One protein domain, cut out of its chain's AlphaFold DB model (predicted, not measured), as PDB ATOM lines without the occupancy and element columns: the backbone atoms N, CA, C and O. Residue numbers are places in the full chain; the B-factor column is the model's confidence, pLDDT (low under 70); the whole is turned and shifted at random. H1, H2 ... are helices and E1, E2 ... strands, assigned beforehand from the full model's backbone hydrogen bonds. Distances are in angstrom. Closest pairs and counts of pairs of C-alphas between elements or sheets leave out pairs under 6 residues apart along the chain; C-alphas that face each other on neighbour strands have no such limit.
ATOM      1  N   PRO A   3     156.067 252.412 153.251       95.06
ATOM      2  CA  PRO A   3     154.879 253.258 153.182       95.06
ATOM      3  C   PRO A   3     153.942 252.786 152.066       95.06
ATOM      4  O   PRO A   3     154.390 252.521 150.950       95.06
ATOM      5  N   VAL A   4     152.640 252.712 152.353       95.19
ATOM      6  CA  VAL A   4     151.631 252.212 151.399       95.19
ATOM      7  C   VAL A   4     150.464 253.164 151.150       95.19
ATOM      8  O   VAL A   4     149.841 253.083 150.093       95.19
ATOM      9  N   ALA A   5     150.163 254.073 152.082       95.44
ATOM     10  CA  ALA A   5     149.095 255.061 151.925       95.44
ATOM     11  C   ALA A   5     149.297 256.268 152.851       95.44
ATOM     12  O   ALA A   5     149.746 256.107 153.982       95.44
ATOM     13  N   GLY A   6     148.900 257.463 152.408       93.62
ATOM     14  CA  GLY A   6     148.731 258.638 153.276       93.62
ATOM     15  C   GLY A   6     147.264 258.830 153.677       93.62
ATOM     16  O   GLY A   6     146.376 258.344 152.979       93.62
ATOM     17  N   CYS A   7     146.992 259.550 154.770       88.44
ATOM     18  CA  CYS A   7     145.620 259.831 155.232       88.44
ATOM     19  C   CYS A   7     145.080 261.219 154.830       88.44
ATOM     20  O   CYS A   7     144.004 261.607 155.272       88.44
ATOM     21  N   ASN A   8     145.814 261.987 154.012       85.12
ATOM     22  CA  ASN A   8     145.485 263.374 153.632       85.12
ATOM     23  C   ASN A   8     145.372 264.371 154.815       85.12
ATOM     24  O   ASN A   8     145.009 265.525 154.612       85.12
ATOM     25  N   ALA A   9     145.737 263.946 156.029       86.38
ATOM     26  CA  ALA A   9     145.871 264.767 157.235       86.38
ATOM     27  C   ALA A   9     147.306 264.737 157.805       86.38
ATOM     28  O   ALA A   9     147.525 265.072 158.958       86.38
ATOM     29  N   GLY A  10     148.289 264.311 157.003       88.38
ATOM     30  CA  GLY A  10     149.704 264.235 157.398       88.38
ATOM     31  C   GLY A  10     150.164 262.872 157.926       88.38
ATOM     32  O   GLY A  10     151.363 262.618 157.958       88.38
ATOM     33  N   GLY A  11     149.243 261.966 158.251       93.56
ATOM     34  CA  GLY A  11     149.569 260.601 158.659       93.56
ATOM     35  C   GLY A  11     149.866 259.636 157.507       93.56
ATOM     36  O   GLY A  11     149.446 259.838 156.358       93.56
ATOM     37  N   THR A  12     150.583 258.558 157.827       96.25
ATOM     38  CA  THR A  12     151.066 257.543 156.881       96.25
ATOM     39  C   THR A  12     150.841 256.129 157.416       96.25
ATOM     40  O   THR A  12     151.035 255.846 158.593       96.25
ATOM     41  N   HIS A  13     150.451 255.223 156.522       96.75
ATOM     42  CA  HIS A  13     150.310 253.796 156.781       96.75
ATOM     43  C   HIS A  13     151.522 253.049 156.237       96.75
ATOM     44  O   HIS A  13     151.940 253.270 155.094       96.75
ATOM     45  N   TYR A  14     152.032 252.110 157.022       96.88
ATOM     46  CA  TYR A  14     153.214 251.327 156.714       96.88
ATOM     47  C   TYR A  14     152.940 249.837 156.848       96.88
ATOM     48  O   TYR A  14     152.302 249.400 157.801       96.88
ATOM     49  N   LEU A  15     153.509 249.042 155.947       96.81
ATOM     50  CA  LEU A  15     153.675 247.611 156.166       96.81
ATOM     51  C   LEU A  15     154.958 247.352 156.964       96.81
ATOM     52  O   LEU A  15     156.056 247.804 156.602       96.81
ATOM     53  N   CYS A  16     154.822 246.588 158.042       95.00
ATOM     54  CA  CYS A  16     155.915 246.226 158.934       95.00
ATOM     55  C   CYS A  16     156.555 244.887 158.543       95.00
ATOM     56  O   CYS A  16     155.915 244.004 157.969       95.00
ATOM     57  N   GLY A  17     157.848 244.744 158.841       90.38
ATOM     58  CA  GLY A  17     158.621 243.538 158.527       90.38
ATOM     59  C   GLY A  17     158.896 243.312 157.028       90.38
ATOM     60  O   GLY A  17     158.460 244.103 156.181       90.38
ATOM     61  N   PRO A  18     159.663 242.259 156.692       88.06
ATOM     62  CA  PRO A  18     159.974 241.889 155.314       88.06
ATOM     63  C   PRO A  18     158.750 241.320 154.583       88.06
ATOM     64  O   PRO A  18     157.873 240.702 155.187       88.06
ATOM     65  N   ALA A  19     158.713 241.478 153.260       85.12
ATOM     66  CA  ALA A  19     157.713 240.823 152.424       85.12
ATOM     67  C   ALA A  19     158.007 239.319 152.314       85.12
ATOM     68  O   ALA A  19     158.961 238.911 151.653       85.12
ATOM     69  N   VAL A  20     157.177 238.497 152.960       82.81
ATOM     70  CA  VAL A  20     157.223 237.032 152.854       82.81
ATOM     71  C   VAL A  20     156.042 236.568 151.994       82.81
ATOM     72  O   VAL A  20     154.914 236.989 152.260       82.81
ATOM     73  N   PRO A  21     156.245 235.711 150.974       82.00
ATOM     74  CA  PRO A  21     155.149 235.204 150.152       82.00
ATOM     75  C   PRO A  21     154.053 234.550 151.005       82.00
ATOM     76  O   PRO A  21     154.305 233.570 151.702       82.00
ATOM     77  N   GLY A  22     152.840 235.104 150.960       73.25
ATOM     78  CA  GLY A  22     151.682 234.601 151.710       73.25
ATOM     79  C   GLY A  22     151.700 234.869 153.221       73.25
ATOM     80  O   GLY A  22     150.760 234.467 153.901       73.25
ATOM     81  N   GLY A  23     152.726 235.542 153.752       79.75
ATOM     82  CA  GLY A  23     152.802 235.915 155.165       79.75
ATOM     83  C   GLY A  23     152.087 237.244 155.445       79.75
ATOM     84  O   GLY A  23     152.261 238.191 154.671       79.75
ATOM     85  N   PRO A  24     151.295 237.355 156.530       85.06
ATOM     86  CA  PRO A  24     150.700 238.627 156.923       85.06
ATOM     87  C   PRO A  24     151.790 239.612 157.367       85.06
ATOM     88  O   PRO A  24     152.770 239.231 158.009       85.06
ATOM     89  N   ARG A  25     151.621 240.885 157.000       93.62
ATOM     90  CA  ARG A  25     152.468 241.992 157.455       93.62
ATOM     91  C   ARG A  25     151.606 242.950 158.267       93.62
ATOM     92  O   ARG A  25     150.656 243.482 157.681       93.62
ATOM     93  N   PRO A  26     151.943 243.196 159.544       96.50
ATOM     94  CA  PRO A  26     151.233 244.171 160.350       96.50
ATOM     95  C   PRO A  26     151.240 245.544 159.690       96.50
ATOM     96  O   PRO A  26     152.200 245.908 158.999       96.50
ATOM     97  N   VAL A  27     150.166 246.294 159.909       97.56
ATOM     98  CA  VAL A  27     150.024 247.665 159.433       97.56
ATOM     99  C   VAL A  27     150.202 248.607 160.611       97.56
ATOM    100  O   VAL A  27     149.465 248.525 161.593       97.56
ATOM    101  N   LEU A  28     151.176 249.502 160.494       97.62
ATOM    102  CA  LEU A  28     151.405 250.605 161.418       97.62
ATOM    103  C   LEU A  28     150.843 251.887 160.805       97.62
ATOM    104  O   LEU A  28     151.039 252.140 159.618       97.62
ATOM    105  N   TYR A  29     150.188 252.706 161.613       97.25
ATOM    106  CA  TYR A  29     149.859 254.083 161.282       97.25
ATOM    107  C   TYR A  29     150.726 255.033 162.106       97.25
ATOM    108  O   TYR A  29     150.978 254.770 163.282       97.25
ATOM    109  N   THR A  30     151.159 256.127 161.488       95.88
ATOM    110  CA  THR A  30     151.745 257.282 162.173       95.88
ATOM    111  C   THR A  30     150.950 258.528 161.816       95.88
ATOM    112  O   THR A  30     150.518 258.660 160.670       95.88
ATOM    113  N   ASP A  31     150.789 259.458 162.748       94.31
ATOM    114  CA  ASP A  31     150.227 260.781 162.465       94.31
ATOM    115  C   ASP A  31     151.317 261.854 162.304       94.31
ATOM    116  O   ASP A  31     152.515 261.558 162.273       94.31
ATOM    117  N   SER A  32     150.889 263.106 162.132       91.12
ATOM    118  CA  SER A  32     151.770 264.273 162.046       91.12
ATOM    119  C   SER A  32     152.256 264.790 163.401       91.12
ATOM    120  O   SER A  32     153.205 265.569 163.425       91.12
ATOM    121  N   GLU A  33     151.624 264.380 164.500       91.06
ATOM    122  CA  GLU A  33     151.928 264.827 165.867       91.06
ATOM    123  C   GLU A  33     153.003 263.955 166.534       91.06
ATOM    124  O   GLU A  33     153.358 264.160 167.693       91.06
ATOM    125  N   GLY A  34     153.552 262.985 165.800       92.31
ATOM    126  CA  GLY A  34     154.582 262.089 166.311       92.31
ATOM    127  C   GLY A  34     154.010 260.909 167.090       92.31
ATOM    128  O   GLY A  34     154.729 260.316 167.892       92.31
ATOM    129  N   GLN A  35     152.753 260.523 166.855       94.44
ATOM    130  CA  GLN A  35     152.167 259.317 167.434       94.44
ATOM    131  C   GLN A  35     152.112 258.166 166.424       94.44
ATOM    132  O   GLN A  35     152.001 258.367 165.213       94.44
ATOM    133  N   ALA A  36     152.223 256.934 166.920       95.56
ATOM    134  CA  ALA A  36     152.195 255.727 166.111       95.56
ATOM    135  C   ALA A  36     151.447 254.585 166.803       95.56
ATOM    136  O   ALA A  36     151.468 254.445 168.027       95.56
ATOM    137  N   SER A  37     150.790 253.740 166.010       96.56
ATOM    138  CA  SER A  37     150.112 252.544 166.506       96.56
ATOM    139  C   SER A  37     150.018 251.468 165.440       96.56
ATOM    140  O   SER A  37     149.797 251.758 164.261       96.56
ATOM    141  N   LEU A  38     150.154 250.207 165.843       97.38
ATOM    142  CA  LEU A  38     149.688 249.104 165.018       97.38
ATOM    143  C   LEU A  38     148.163 249.157 164.945       97.38
ATOM    144  O   LEU A  38     147.482 249.249 165.965       97.38
ATOM    145  N   ILE A  39     147.631 249.063 163.732       96.88
ATOM    146  CA  ILE A  39     146.185 249.115 163.486       96.88
ATOM    147  C   ILE A  39     145.621 247.777 162.996       96.88
ATOM    148  O   ILE A  39     144.410 247.583 163.016       96.88
ATOM    149  N   ALA A  40     146.481 246.862 162.531       96.19
ATOM    150  CA  ALA A  40     146.086 245.555 162.006       96.19
ATOM    151  C   ALA A  40     147.271 244.579 161.894       96.19
ATOM    152  O   ALA A  40     148.408 245.008 161.703       96.19
ATOM    153  N   GLU A  41     147.004 243.270 161.877       95.00
ATOM    154  CA  GLU A  41     148.009 242.222 161.619       95.00
ATOM    155  C   GLU A  41     148.282 242.019 160.120       95.00
ATOM    156  O   GLU A  41     149.255 241.375 159.721       95.00
ATOM    157  N   SER A  42     147.403 242.539 159.260       93.94
ATOM    158  CA  SER A  42     147.501 242.397 157.807       93.94
ATOM    159  C   SER A  42     146.842 243.553 157.060       93.94
ATOM    160  O   SER A  42     145.963 244.234 157.586       93.94
ATOM    161  N   LEU A  43     147.189 243.721 155.778       93.62
ATOM    162  CA  LEU A  43     146.526 244.696 154.905       93.62
ATOM    163  C   LEU A  43     145.014 244.440 154.779       93.62
ATOM    164  O   LEU A  43     144.233 245.385 154.747       93.62
ATOM    165  N   ALA A  44     144.593 243.173 154.723       93.56
ATOM    166  CA  ALA A  44     143.174 242.828 154.642       93.56
ATOM    167  C   ALA A  44     142.420 243.282 155.901       93.56
ATOM    168  O   ALA A  44     141.311 243.809 155.820       93.56
ATOM    169  N   GLU A  45     143.040 243.124 157.066       94.56
ATOM    170  CA  GLU A  45     142.476 243.590 158.325       94.56
ATOM    171  C   GLU A  45     142.480 245.120 158.437       94.56
ATOM    172  O   GLU A  45     141.461 245.679 158.827       94.56
ATOM    173  N   ALA A  46     143.537 245.806 157.989       95.00
ATOM    174  CA  ALA A  46     143.568 247.273 157.951       95.00
ATOM    175  C   ALA A  46     142.472 247.854 157.045       95.00
ATOM    176  O   ALA A  46     141.816 248.834 157.394       95.00
ATOM    177  N   LEU A  47     142.220 247.227 155.892       94.19
ATOM    178  CA  LEU A  47     141.115 247.615 155.013       94.19
ATOM    179  C   LEU A  47     139.752 247.320 155.647       94.19
ATOM    180  O   LEU A  47     138.827 248.112 155.499       94.19
ATOM    181  N   THR A  48     139.631 246.205 156.372       94.69
ATOM    182  CA  THR A  48     138.407 245.879 157.120       94.69
ATOM    183  C   THR A  48     138.138 246.935 158.191       94.69
ATOM    184  O   THR A  48     137.009 247.405 158.290       94.69
ATOM    185  N   LEU A  49     139.169 247.361 158.929       93.38
ATOM    186  CA  LEU A  49     139.094 248.443 159.910       93.38
ATOM    187  C   LEU A  49     138.596 249.744 159.277       93.38
ATOM    188  O   LEU A  49     137.593 250.292 159.725       93.38
ATOM    189  N   ALA A  50     139.246 250.200 158.205       90.75
ATOM    190  CA  ALA A  50     138.902 251.458 157.542       90.75
ATOM    191  C   ALA A  50     137.466 251.481 156.988       90.75
ATOM    192  O   ALA A  50     136.834 252.533 156.938       90.75
ATOM    193  N   VAL A  51     136.955 250.322 156.562       90.00
ATOM    194  CA  VAL A  51     135.603 250.180 156.009       90.00
ATOM    195  C   VAL A  51     134.550 250.052 157.108       90.00
ATOM    196  O   VAL A  51     133.453 250.581 156.953       90.00
ATOM    197  N   ALA A  52     134.849 249.339 158.193       88.75
ATOM    198  CA  ALA A  52     133.871 249.003 159.221       88.75
ATOM    199  C   ALA A  52     133.831 249.982 160.399       88.75
ATOM    200  O   ALA A  52     132.800 250.051 161.055       88.75
ATOM    201  N   LEU A  53     134.913 250.718 160.672       87.25
ATOM    202  CA  LEU A  53     135.007 251.645 161.801       87.25
ATOM    203  C   LEU A  53     135.658 252.971 161.361       87.25
ATOM    204  O   LEU A  53     136.853 253.171 161.575       87.25
ATOM    205  N   PRO A  54     134.902 253.900 160.745       79.50
ATOM    206  CA  PRO A  54     135.449 255.160 160.227       79.50
ATOM    207  C   PRO A  54     136.136 256.039 161.287       79.50
ATOM    208  O   PRO A  54     137.130 256.697 160.989       79.50
ATOM    209  N   SER A  55     135.651 256.011 162.531       81.75
ATOM    210  CA  SER A  55     136.165 256.780 163.677       81.75
ATOM    211  C   SER A  55     137.201 256.004 164.508       81.75
ATOM    212  O   SER A  55     137.259 256.121 165.732       81.75
ATOM    213  N   TRP A  56     138.003 255.145 163.876       88.81
ATOM    214  CA  TRP A  56     138.963 254.294 164.588       88.81
ATOM    215  C   TRP A  56     140.076 255.078 165.303       88.81
ATOM    216  O   TRP A  56     140.574 254.613 166.325       88.81
ATOM    217  N   HIS A  57     140.455 256.263 164.809       88.19
ATOM    218  CA  HIS A  57     141.444 257.120 165.475       88.19
ATOM    219  C   HIS A  57     140.965 257.535 166.875       88.19
ATOM    220  O   HIS A  57     141.726 257.453 167.837       88.19
ATOM    221  N   ASP A  58     139.680 257.885 167.005       85.06
ATOM    222  CA  ASP A  58     139.065 258.275 168.277       85.06
ATOM    223  C   ASP A  58     139.091 257.119 169.286       85.06
ATOM    224  O   ASP A  58     139.310 257.327 170.479       85.06
ATOM    225  N   ALA A  59     138.948 255.882 168.796       86.06
ATOM    226  CA  ALA A  59     139.047 254.680 169.617       86.06
ATOM    227  C   ALA A  59     140.430 254.518 170.266       86.06
ATOM    228  O   ALA A  59     140.513 254.090 171.419       86.06
ATOM    229  N   LEU A  60     141.499 254.852 169.534       89.00
ATOM    230  CA  LEU A  60     142.869 254.814 170.052       89.00
ATOM    231  C   LEU A  60     143.110 255.928 171.074       89.00
ATOM    232  O   LEU A  60     143.728 255.672 172.099       89.00
ATOM    233  N   ALA A  61     142.522 257.105 170.854       84.38
ATOM    234  CA  ALA A  61     142.537 258.224 171.796       84.38
ATOM    235  C   ALA A  61     141.608 258.029 173.020       84.38
ATOM    236  O   ALA A  61     141.369 258.963 173.782       84.38
ATOM    237  N   GLY A  62     141.051 256.826 173.218       78.75
ATOM    238  CA  GLY A  62     140.238 256.481 174.387       78.75
ATOM    239  C   GLY A  62     138.762 256.885 174.303       78.75
ATOM    240  O   GLY A  62     137.984 256.555 175.204       78.75
ATOM    241  N   PHE A  63     138.324 257.528 173.218       76.00
ATOM    242  CA  PHE A  63     136.913 257.827 172.998       76.00
ATOM    243  C   PHE A  63     136.187 256.561 172.541       76.00
ATOM    244  O   PHE A  63     136.524 255.949 171.529       76.00
ATOM    245  N   ARG A  64     135.176 256.123 173.300       66.69
ATOM    246  CA  ARG A  64     134.435 254.898 172.968       66.69
ATOM    247  C   ARG A  64     133.550 255.138 171.727       66.69
ATOM    248  O   ARG A  64     132.629 255.952 171.806       66.69
ATOM    249  N   PRO A  65     133.744 254.387 170.624       56.34
ATOM    250  CA  PRO A  65     133.057 254.634 169.353       56.34
ATOM    251  C   PRO A  65     131.538 254.414 169.251       56.34
ATOM    252  O   PRO A  65     131.007 254.910 168.260       56.34
ATOM    253  N   PRO A  66     130.777 253.766 170.170       54.66
ATOM    254  CA  PRO A  66     129.342 253.617 169.912       54.66
ATOM    255  C   PRO A  66     128.568 254.946 169.940       54.66
ATOM    256  O   PRO A  66     127.441 254.989 169.462       54.66
ATOM    257  N   ALA A  67     129.142 256.028 170.484       54.50
ATOM    258  CA  ALA A  67     128.518 257.353 170.462       54.50
ATOM    259  C   ALA A  67     128.840 258.156 169.185       54.50
ATOM    260  O   ALA A  67     128.002 258.923 168.730       54.50
ATOM    261  N   LEU A  68     130.026 257.966 168.595       55.22
ATOM    262  CA  LEU A  68     130.496 258.747 167.440       55.22
ATOM    263  C   LEU A  68     130.014 258.174 166.099       55.22
ATOM    264  O   LEU A  68     129.875 258.916 165.128       55.22
ATOM    265  N   SER A  69     129.719 256.871 166.037       63.09
ATOM    266  CA  SER A  69     129.173 256.256 164.824       63.09
ATOM    267  C   SER A  69     127.715 256.644 164.553       63.09
ATOM    268  O   SER A  69     127.310 256.635 163.395       63.09
ATOM    269  N   SER A  70     126.936 257.046 165.568       67.88
ATOM    270  CA  SER A  70     125.517 257.400 165.390       67.88
ATOM    271  C   SER A  70     125.330 258.645 164.522       67.88
ATOM    272  O   SER A  70     124.657 258.565 163.500       67.88
ATOM    273  N   ASP A  71     125.976 259.762 164.875       74.19
ATOM    274  CA  ASP A  71     125.841 261.030 164.140       74.19
ATOM    275  C   ASP A  71     126.310 260.881 162.681       74.19
ATOM    276  O   ASP A  71     125.676 261.361 161.743       74.19
ATOM    277  N   TYR A  72     127.400 260.135 162.469       77.19
ATOM    278  CA  TYR A  72     127.901 259.845 161.129       77.19
ATOM    279  C   TYR A  72     126.911 259.018 160.294       77.19
ATOM    280  O   TYR A  72     126.730 259.294 159.105       77.19
ATOM    281  N   LEU A  73     126.284 257.997 160.892       79.56
ATOM    282  CA  LEU A  73     125.313 257.139 160.211       79.56
ATOM    283  C   LEU A  73     123.986 257.854 159.941       79.56
ATOM    284  O   LEU A  73     123.358 257.558 158.923       79.56
ATOM    285  N   ASP A  74     123.596 258.807 160.788       84.38
ATOM    286  CA  ASP A  74     122.436 259.672 160.554       84.38
ATOM    287  C   ASP A  74     122.632 260.528 159.289       84.38
ATOM    288  O   ASP A  74     121.733 260.604 158.446       84.38
ATOM    289  N   ASP A  75     123.834 261.079 159.090       85.81
ATOM    290  CA  ASP A  75     124.195 261.819 157.873       85.81
ATOM    291  C   ASP A  75     124.434 260.900 156.656       85.81
ATOM    292  O   ASP A  75     124.285 261.318 155.501       85.81
ATOM    293  N   HIS A  76     124.783 259.629 156.889       85.19
ATOM    294  CA  HIS A  76     125.152 258.661 155.850       85.19
ATOM    295  C   HIS A  76     124.377 257.337 155.972       85.19
ATOM    296  O   HIS A  76     124.985 256.268 156.096       85.19
ATOM    297  N   PRO A  77     123.041 257.335 155.812       86.62
ATOM    298  CA  PRO A  77     122.214 256.144 156.040       86.62
ATOM    299  C   PRO A  77     122.523 254.982 155.080       86.62
ATOM    300  O   PRO A  77     122.214 253.825 155.360       86.62
ATOM    301  N   GLY A  78     123.146 255.264 153.930       88.81
ATOM    302  CA  GLY A  78     123.598 254.249 152.973       88.81
ATOM    303  C   GLY A  78     124.930 253.581 153.333       88.81
ATOM    304  O   GLY A  78     125.303 252.602 152.682       88.81
ATOM    305  N   HIS A  79     125.650 254.085 154.338       85.44
ATOM    306  CA  HIS A  79     126.982 253.605 154.695       85.44
ATOM    307  C   HIS A  79     127.022 252.095 154.993       85.44
ATOM    308  O   HIS A  79     127.880 251.430 154.412       85.44
ATOM    309  N   PRO A  80     126.084 251.495 155.761       87.38
ATOM    310  CA  PRO A  80     126.112 250.052 156.017       87.38
ATOM    311  C   PRO A  80     126.034 249.208 154.735       87.38
ATOM    312  O   PRO A  80     126.777 248.244 154.576       87.38
ATOM    313  N   ALA A  81     125.198 249.604 153.770       90.50
ATOM    314  CA  ALA A  81     125.075 248.888 152.499       90.50
ATOM    315  C   ALA A  81     126.346 249.011 151.637       90.50
ATOM    316  O   ALA A  81     126.743 248.060 150.960       90.50
ATOM    317  N   VAL A  82     126.999 250.179 151.660       90.50
ATOM    318  CA  VAL A  82     128.277 250.403 150.968       90.50
ATOM    319  C   VAL A  82     129.398 249.603 151.631       90.50
ATOM    320  O   VAL A  82     130.151 248.938 150.920       90.50
ATOM    321  N   ARG A  83     129.469 249.606 152.967       90.38
ATOM    322  CA  ARG A  83     130.401 248.802 153.768       90.38
ATOM    323  C   ARG A  83     130.304 247.329 153.391       90.38
ATOM    324  O   ARG A  83     131.294 246.737 152.967       90.38
ATOM    325  N   ASP A  84     129.104 246.756 153.463       90.50
ATOM    326  CA  ASP A  84     128.887 245.332 153.200       90.50
ATOM    327  C   ASP A  84     129.252 244.967 151.750       90.50
ATOM    328  O   ASP A  84     129.902 243.950 151.490       90.50
ATOM    329  N   ARG A  85     128.917 245.842 150.790       92.75
ATOM    330  CA  ARG A  85     129.312 245.676 149.386       92.75
ATOM    331  C   ARG A  85     130.830 245.716 149.201       92.75
ATOM    332  O   ARG A  85     131.353 244.923 148.413       92.75
ATOM    333  N   LEU A  86     131.533 246.630 149.868       92.44
ATOM    334  CA  LEU A  86     132.991 246.753 149.785       92.44
ATOM    335  C   LEU A  86     133.680 245.519 150.366       92.44
ATOM    336  O   LEU A  86     134.519 244.931 149.682       92.44
ATOM    337  N   LEU A  87     133.271 245.079 151.561       92.50
ATOM    338  CA  LEU A  87     133.811 243.878 152.200       92.50
ATOM    339  C   LEU A  87     133.640 242.648 151.294       92.50
ATOM    340  O   LEU A  87     134.608 241.933 151.031       92.50
ATOM    341  N   ALA A  88     132.446 242.455 150.724       93.25
ATOM    342  CA  ALA A  88     132.173 241.341 149.818       93.25
ATOM    343  C   ALA A  88     132.988 241.413 148.514       93.25
ATOM    344  O   ALA A  88     133.559 240.412 148.075       93.25
ATOM    345  N   THR A  89     133.073 242.593 147.893       95.38
ATOM    346  CA  THR A  89     133.780 242.787 146.612       95.38
ATOM    347  C   THR A  89     135.281 242.545 146.757       95.38
ATOM    348  O   THR A  89     135.893 241.904 145.902       95.38
ATOM    349  N   LEU A  90     135.866 243.023 147.856       92.94
ATOM    350  CA  LEU A  90     137.286 242.869 148.167       92.94
ATOM    351  C   LEU A  90     137.613 241.523 148.834       92.94
ATOM    352  O   LEU A  90     138.784 241.236 149.072       92.94
ATOM    353  N   ARG A  91     136.597 240.683 149.096       93.94
ATOM    354  CA  ARG A  91     136.718 239.398 149.808       93.94
ATOM    355  C   ARG A  91     137.396 239.558 151.171       93.94
ATOM    356  O   ARG A  91     138.198 238.720 151.581       93.94
ATOM    357  N   LEU A  92     137.086 240.661 151.841       92.31
ATOM    358  CA  LEU A  92     137.552 240.947 153.187       92.31
ATOM    359  C   LEU A  92     136.704 240.168 154.196       92.31
ATOM    360  O   LEU A  92     135.540 239.863 153.912       92.31
ATOM    361  N   PRO A  93     137.269 239.818 155.361       80.38
ATOM    362  CA  PRO A  93     136.506 239.153 156.403       80.38
ATOM    363  C   PRO A  93     135.304 240.027 156.804       80.38
ATOM    364  O   PRO A  93     135.483 241.222 157.055       80.38
ATOM    365  N   PRO A  94     134.083 239.465 156.867       75.62
ATOM    366  CA  PRO A  94     132.971 240.178 157.470       75.62
ATOM    367  C   PRO A  94     133.307 240.417 158.940       75.62
ATOM    368  O   PRO A  94     133.785 239.510 159.622       75.62
ATOM    369  N   ALA A  95     133.078 241.633 159.413       80.69
ATOM    370  CA  ALA A  95     133.279 241.965 160.809       80.69
ATOM    371  C   ALA A  95     132.313 243.068 161.225       80.69
ATOM    372  O   ALA A  95     132.053 244.011 160.475       80.69
ATOM    373  N   THR A  96     131.772 242.920 162.424       84.75
ATOM    374  CA  THR A  96     130.968 243.940 163.087       84.75
ATOM    375  C   THR A  96     131.870 245.016 163.696       84.75
ATOM    376  O   THR A  96     133.052 244.779 163.947       84.75
ATOM    377  N   GLU A  97     131.317 246.202 163.957       85.75
ATOM    378  CA  GLU A  97     132.047 247.290 164.629       85.75
ATOM    379  C   GLU A  97     132.713 246.848 165.949       85.75
ATOM    380  O   GLU A  97     133.904 247.120 166.103       85.75
ATOM    381  N   PRO A  98     132.038 246.115 166.866       86.81
ATOM    382  CA  PRO A  98     132.675 245.632 168.094       86.81
ATOM    383  C   PRO A  98     133.856 244.691 167.837       86.81
ATOM    384  O   PRO A  98     134.913 244.859 168.432       86.81
ATOM    385  N   GLU A  99     133.725 243.746 166.902       90.00
ATOM    386  CA  GLU A  99     134.807 242.805 166.571       90.00
ATOM    387  C   GLU A  99     136.015 243.507 165.940       90.00
ATOM    388  O   GLU A  99     137.156 243.067 166.083       90.00
ATOM    389  N   VAL A 100     135.781 244.578 165.181       91.69
ATOM    390  CA  VAL A 100     136.844 245.404 164.597       91.69
ATOM    391  C   VAL A 100     137.515 246.252 165.670       91.69
ATOM    392  O   VAL A 100     138.741 246.336 165.688       91.69
ATOM    393  N   LEU A 101     136.734 246.833 166.582       91.19
ATOM    394  CA  LEU A 101     137.246 247.607 167.706       91.19
ATOM    395  C   LEU A 101     138.114 246.749 168.634       91.19
ATOM    396  O   LEU A 101     139.221 247.156 168.975       91.19
ATOM    397  N   ASP A 102     137.656 245.552 168.999       91.75
ATOM    398  CA  ASP A 102     138.412 244.646 169.867       91.75
ATOM    399  C   ASP A 102     139.755 244.259 169.233       91.75
ATOM    400  O   ASP A 102     140.793 244.278 169.897       91.75
ATOM    401  N   ARG A 103     139.760 243.975 167.925       94.25
ATOM    402  CA  ARG A 103     140.990 243.671 167.179       94.25
ATOM    403  C   ARG A 103     141.918 244.872 167.071       94.25
ATOM    404  O   ARG A 103     143.122 244.701 167.249       94.25
ATOM    405  N   LEU A 104     141.382 246.070 166.835       95.06
ATOM    406  CA  LEU A 104     142.160 247.308 166.839       95.06
ATOM    407  C   LEU A 104     142.857 247.503 168.186       95.06
ATOM    408  O   LEU A 104     144.068 247.689 168.214       95.06
ATOM    409  N   LEU A 105     142.119 247.427 169.296       93.94
ATOM    410  CA  LEU A 105     142.676 247.647 170.632       93.94
ATOM    411  C   LEU A 105     143.709 246.575 171.001       93.94
ATOM    412  O   LEU A 105     144.774 246.905 171.519       93.94
ATOM    413  N   ALA A 106     143.438 245.304 170.685       94.81
ATOM    414  CA  ALA A 106     144.383 244.211 170.905       94.81
ATOM    415  C   ALA A 106     145.675 244.385 170.091       94.81
ATOM    416  O   ALA A 106     146.770 244.155 170.602       94.81
ATOM    417  N   THR A 107     145.554 244.823 168.836       96.25
ATOM    418  CA  THR A 107     146.698 245.059 167.949       96.25
ATOM    419  C   THR A 107     147.499 246.282 168.393       96.25
ATOM    420  O   THR A 107     148.721 246.219 168.515       96.25
ATOM    421  N   ALA A 108     146.820 247.379 168.725       96.06
ATOM    422  CA  ALA A 108     147.439 248.610 169.194       96.06
ATOM    423  C   ALA A 108     148.210 248.412 170.509       96.06
ATOM    424  O   ALA A 108     149.313 248.941 170.653       96.06
ATOM    425  N   ALA A 109     147.703 247.577 171.423       95.06
ATOM    426  CA  ALA A 109     148.393 247.219 172.667       95.06
ATOM    427  C   ALA A 109     149.756 246.542 172.435       95.06
ATOM    428  O   ALA A 109     150.629 246.596 173.301       95.06
ATOM    429  N   ARG A 110     149.974 245.940 171.258       95.19
ATOM    430  CA  ARG A 110     151.247 245.309 170.884       95.19
ATOM    431  C   ARG A 110     152.286 246.284 170.333       95.19
ATOM    432  O   ARG A 110     153.450 245.913 170.224       95.19
ATOM    433  N   THR A 111     151.905 247.526 170.018       95.25
ATOM    434  CA  THR A 111     152.787 248.511 169.360       95.25
ATOM    435  C   THR A 111     154.124 248.673 170.082       95.25
ATOM    436  O   THR A 111     155.183 248.604 169.459       95.25
ATOM    437  N   VAL A 112     154.075 248.872 171.400       93.81
ATOM    438  CA  VAL A 112     155.265 249.064 172.235       93.81
ATOM    439  C   VAL A 112     155.957 247.739 172.579       93.81
ATOM    440  O   VAL A 112     157.142 247.622 172.271       93.81
ATOM    441  N   PRO A 113     155.285 246.736 173.187       94.06
ATOM    442  CA  PRO A 113     155.972 245.533 173.667       94.06
ATOM    443  C   PRO A 113     156.618 244.705 172.549       94.06
ATOM    444  O   PRO A 113     157.638 244.065 172.796       94.06
ATOM    445  N   ASP A 114     156.089 244.765 171.323       93.81
ATOM    446  CA  ASP A 114     156.660 244.044 170.181       93.81
ATOM    447  C   ASP A 114     157.656 244.900 169.366       93.81
ATOM    448  O   ASP A 114     158.169 244.450 168.341       93.81
ATOM    449  N   GLY A 115     157.955 246.130 169.806       91.25
ATOM    450  CA  GLY A 115     158.990 246.981 169.210       91.25
ATOM    451  C   GLY A 115     158.616 247.609 167.864       91.25
ATOM    452  O   GLY A 115     159.490 247.835 167.028       91.25
ATOM    453  N   PHE A 116     157.332 247.891 167.627       93.81
ATOM    454  CA  PHE A 116     156.868 248.535 166.391       93.81
ATOM    455  C   PHE A 116     156.893 250.064 166.435       93.81
ATOM    456  O   PHE A 116     156.637 250.691 165.407       93.81
ATOM    457  N   LEU A 117     157.204 250.658 167.588       93.56
ATOM    458  CA  LEU A 117     157.297 252.104 167.752       93.56
ATOM    459  C   LEU A 117     158.486 252.654 166.937       93.56
ATOM    460  O   LEU A 117     159.631 252.297 167.231       93.56
ATOM    461  N   PRO A 118     158.251 253.482 165.900       91.31
ATOM    462  CA  PRO A 118     159.337 254.023 165.097       91.31
ATOM    463  C   PRO A 118     160.229 254.953 165.919       91.31
ATOM    464  O   PRO A 118     159.747 255.757 166.717       91.31
ATOM    465  N   HIS A 119     161.530 254.879 165.670       89.44
ATOM    466  CA  HIS A 119     162.512 255.836 166.163       89.44
ATOM    467  C   HIS A 119     163.652 255.950 165.149       89.44
ATOM    468  O   HIS A 119     163.878 255.036 164.345       89.44
ATOM    469  N   VAL A 120     164.388 257.057 165.196       84.50
ATOM    470  CA  VAL A 120     165.635 257.195 164.447       84.50
ATOM    471  C   VAL A 120     166.768 256.665 165.334       84.50
ATOM    472  O   VAL A 120     166.866 257.044 166.503       84.50
ATOM    473  N   PRO A 121     167.594 255.715 164.862       81.94
ATOM    474  CA  PRO A 121     168.773 255.296 165.610       81.94
ATOM    475  C   PRO A 121     169.708 256.488 165.834       81.94
ATOM    476  O   PRO A 121     169.898 257.292 164.926       81.94
ATOM    477  N   ASP A 122     170.309 256.568 167.020       81.81
ATOM    478  CA  ASP A 122     171.300 257.589 167.389       81.81
ATOM    479  C   ASP A 122     170.778 259.043 167.469       81.81
ATOM    480  O   ASP A 122     171.578 259.970 167.594       81.81
ATOM    481  N   GLU A 123     169.456 259.254 167.463       83.81
ATOM    482  CA  GLU A 123     168.826 260.563 167.688       83.81
ATOM    483  C   GLU A 123     167.971 260.535 168.966       83.81
ATOM    484  O   GLU A 123     166.968 259.816 169.048       83.81
ATOM    485  N   GLU A 124     168.393 261.305 169.976       75.94
ATOM    486  CA  GLU A 124     167.660 261.476 171.237       75.94
ATOM    487  C   GLU A 124     166.284 262.114 170.975       75.94
ATOM    488  O   GLU A 124     166.148 262.975 170.109       75.94
ATOM    489  N   ASP A 125     165.257 261.667 171.705       75.38
ATOM    490  CA  ASP A 125     163.865 262.143 171.600       75.38
ATOM    491  C   ASP A 125     163.204 262.024 170.206       75.38
ATOM    492  O   ASP A 125     162.156 262.615 169.956       75.38
ATOM    493  N   SER A 126     163.755 261.203 169.305       81.88
ATOM    494  CA  SER A 126     163.176 260.934 167.974       81.88
ATOM    495  C   SER A 126     162.058 259.881 167.964       81.88
ATOM    496  O   SER A 126     161.498 259.566 166.909       81.88
ATOM    497  N   ALA A 127     161.773 259.270 169.116       85.88
ATOM    498  CA  ALA A 127     160.812 258.183 169.219       85.88
ATOM    499  C   ALA A 127     159.375 258.704 169.128       85.88
ATOM    500  O   ALA A 127     158.994 259.652 169.817       85.88
ATOM    501  N   PHE A 128     158.563 258.027 168.320       92.00
ATOM    502  CA  PHE A 128     157.125 258.257 168.304       92.00
ATOM    503  C   PHE A 128     156.503 257.905 169.660       92.00
ATOM    504  O   PHE A 128     157.013 257.059 170.392       92.00
ATOM    505  N   GLN A 129     155.364 258.509 169.979       93.38
ATOM    506  CA  GLN A 129     154.546 258.146 171.135       93.38
ATOM    507  C   GLN A 129     153.476 257.116 170.740       93.38
ATOM    508  O   GLN A 129     152.980 257.149 169.614       93.38
ATOM    509  N   PRO A 130     153.089 256.174 171.617       93.31
ATOM    510  CA  PRO A 130     151.976 255.280 171.317       93.31
ATOM    511  C   PRO A 130     150.660 256.067 171.244       93.31
ATOM    512  O   PRO A 130     150.404 256.920 172.091       93.31
ATOM    513  N   MET A 131     149.809 255.774 170.253       93.31
ATOM    514  CA  MET A 131     148.469 256.388 170.190       93.31
ATOM    515  C   MET A 131     147.504 255.795 171.214       93.31
ATOM    516  O   MET A 131     146.625 256.494 171.700       93.31
TER     517      MET A 131
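This is residues 3 to 131 of the 137 residues of an uncharacterized protein of Streptomyces microflavus (UniProt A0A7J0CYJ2). What does the model look like? A small twisted sheet of four strands has helices gathered toward one side of it: H1 stands over one face, H5 packs beside strand E4, H4 packs on H1, and H3 lies at the far end. Residues 109 to 131 make a long loop that runs away from the helices and folds back to E4. What is it built of? The printed part has 129 residues with four named strands, E1 to E4, then five named helices, H1 to H5, of mixed class; the sheet, in the order E1 E2 E3 E4, is antiparallel. The whole is compact, with a radius of gyration of the C-alphas of 15.3 A and spans of 50 by 35 by 25 A.

How do the strands pair? E1, residues 3 to 6, E2, residues 12 to 15, E3, residues 27 to 30, and E4, residues 35 to 40, form a meander, each strand the antiparallel neighbour of the one before. Pairs within hydrogen-bond range are, for instance, N 4 and O 13 at 2.9 A, N 14 and O 28 at 2.8 A, and N 29 and O 37 at 2.8 A. Which helices are on the sheet? H1, residues 43 to 52, stands up from it at a height of 9.6 A, making two layers, a helix on one face of a sheet; the C-alphas of Ala 40 in E4 and Ala 46 are closest, 5.1 A apart. H2, residues 56 to 60, only grazes the sheet. H5, residues 97 to 108, is only just at the sheet's level, at a height of 3.8 A, its closest C-alphas to E4 being Leu 38 and Ala 108, 4.8 A apart. Which helices touch? H1 and H5 touch at a steep tilt of 45 degrees, opposite ways, closest at C-alphas 52 and 97, 6.0 A. H4, residues 79 to 90, touches H1 with residues 83 to 87 alone, at a shallow tilt of 18 degrees, opposite ways, closest at C-alphas 51 and 83, 5.8 A. H2 touches H5, closest at C-alphas 60 and 105, 7.2 A. What of H3 and the backbones? H3, residues 68 to 75, touches no helix. Every O i to N i+4 pair is within hydrogen-bond range in H1, H2, H4 and H5; in H3, 3 of 4 are.

Where does E1 begin? Its C-alpha 3 is at (154.879, 253.258, 153.182). How long are the longer elements, and where does H5 end? From first to last C-alpha E4 measures 16.0 A, H1 14.0 A, H4 16.2 A and H5 16.1 A. C-alpha 108 of H5 is at (147.439, 248.610, 169.194).

How far does it reach? The two C-alphas farthest apart, Pro 77 and Asp 122, are 50.4 A apart, and the printed part has no cut. Which link is long, and where is confidence low? The link from E2 to E3, 11 residues, is long. Residues 64 to 70 are under 70 in pLDDT.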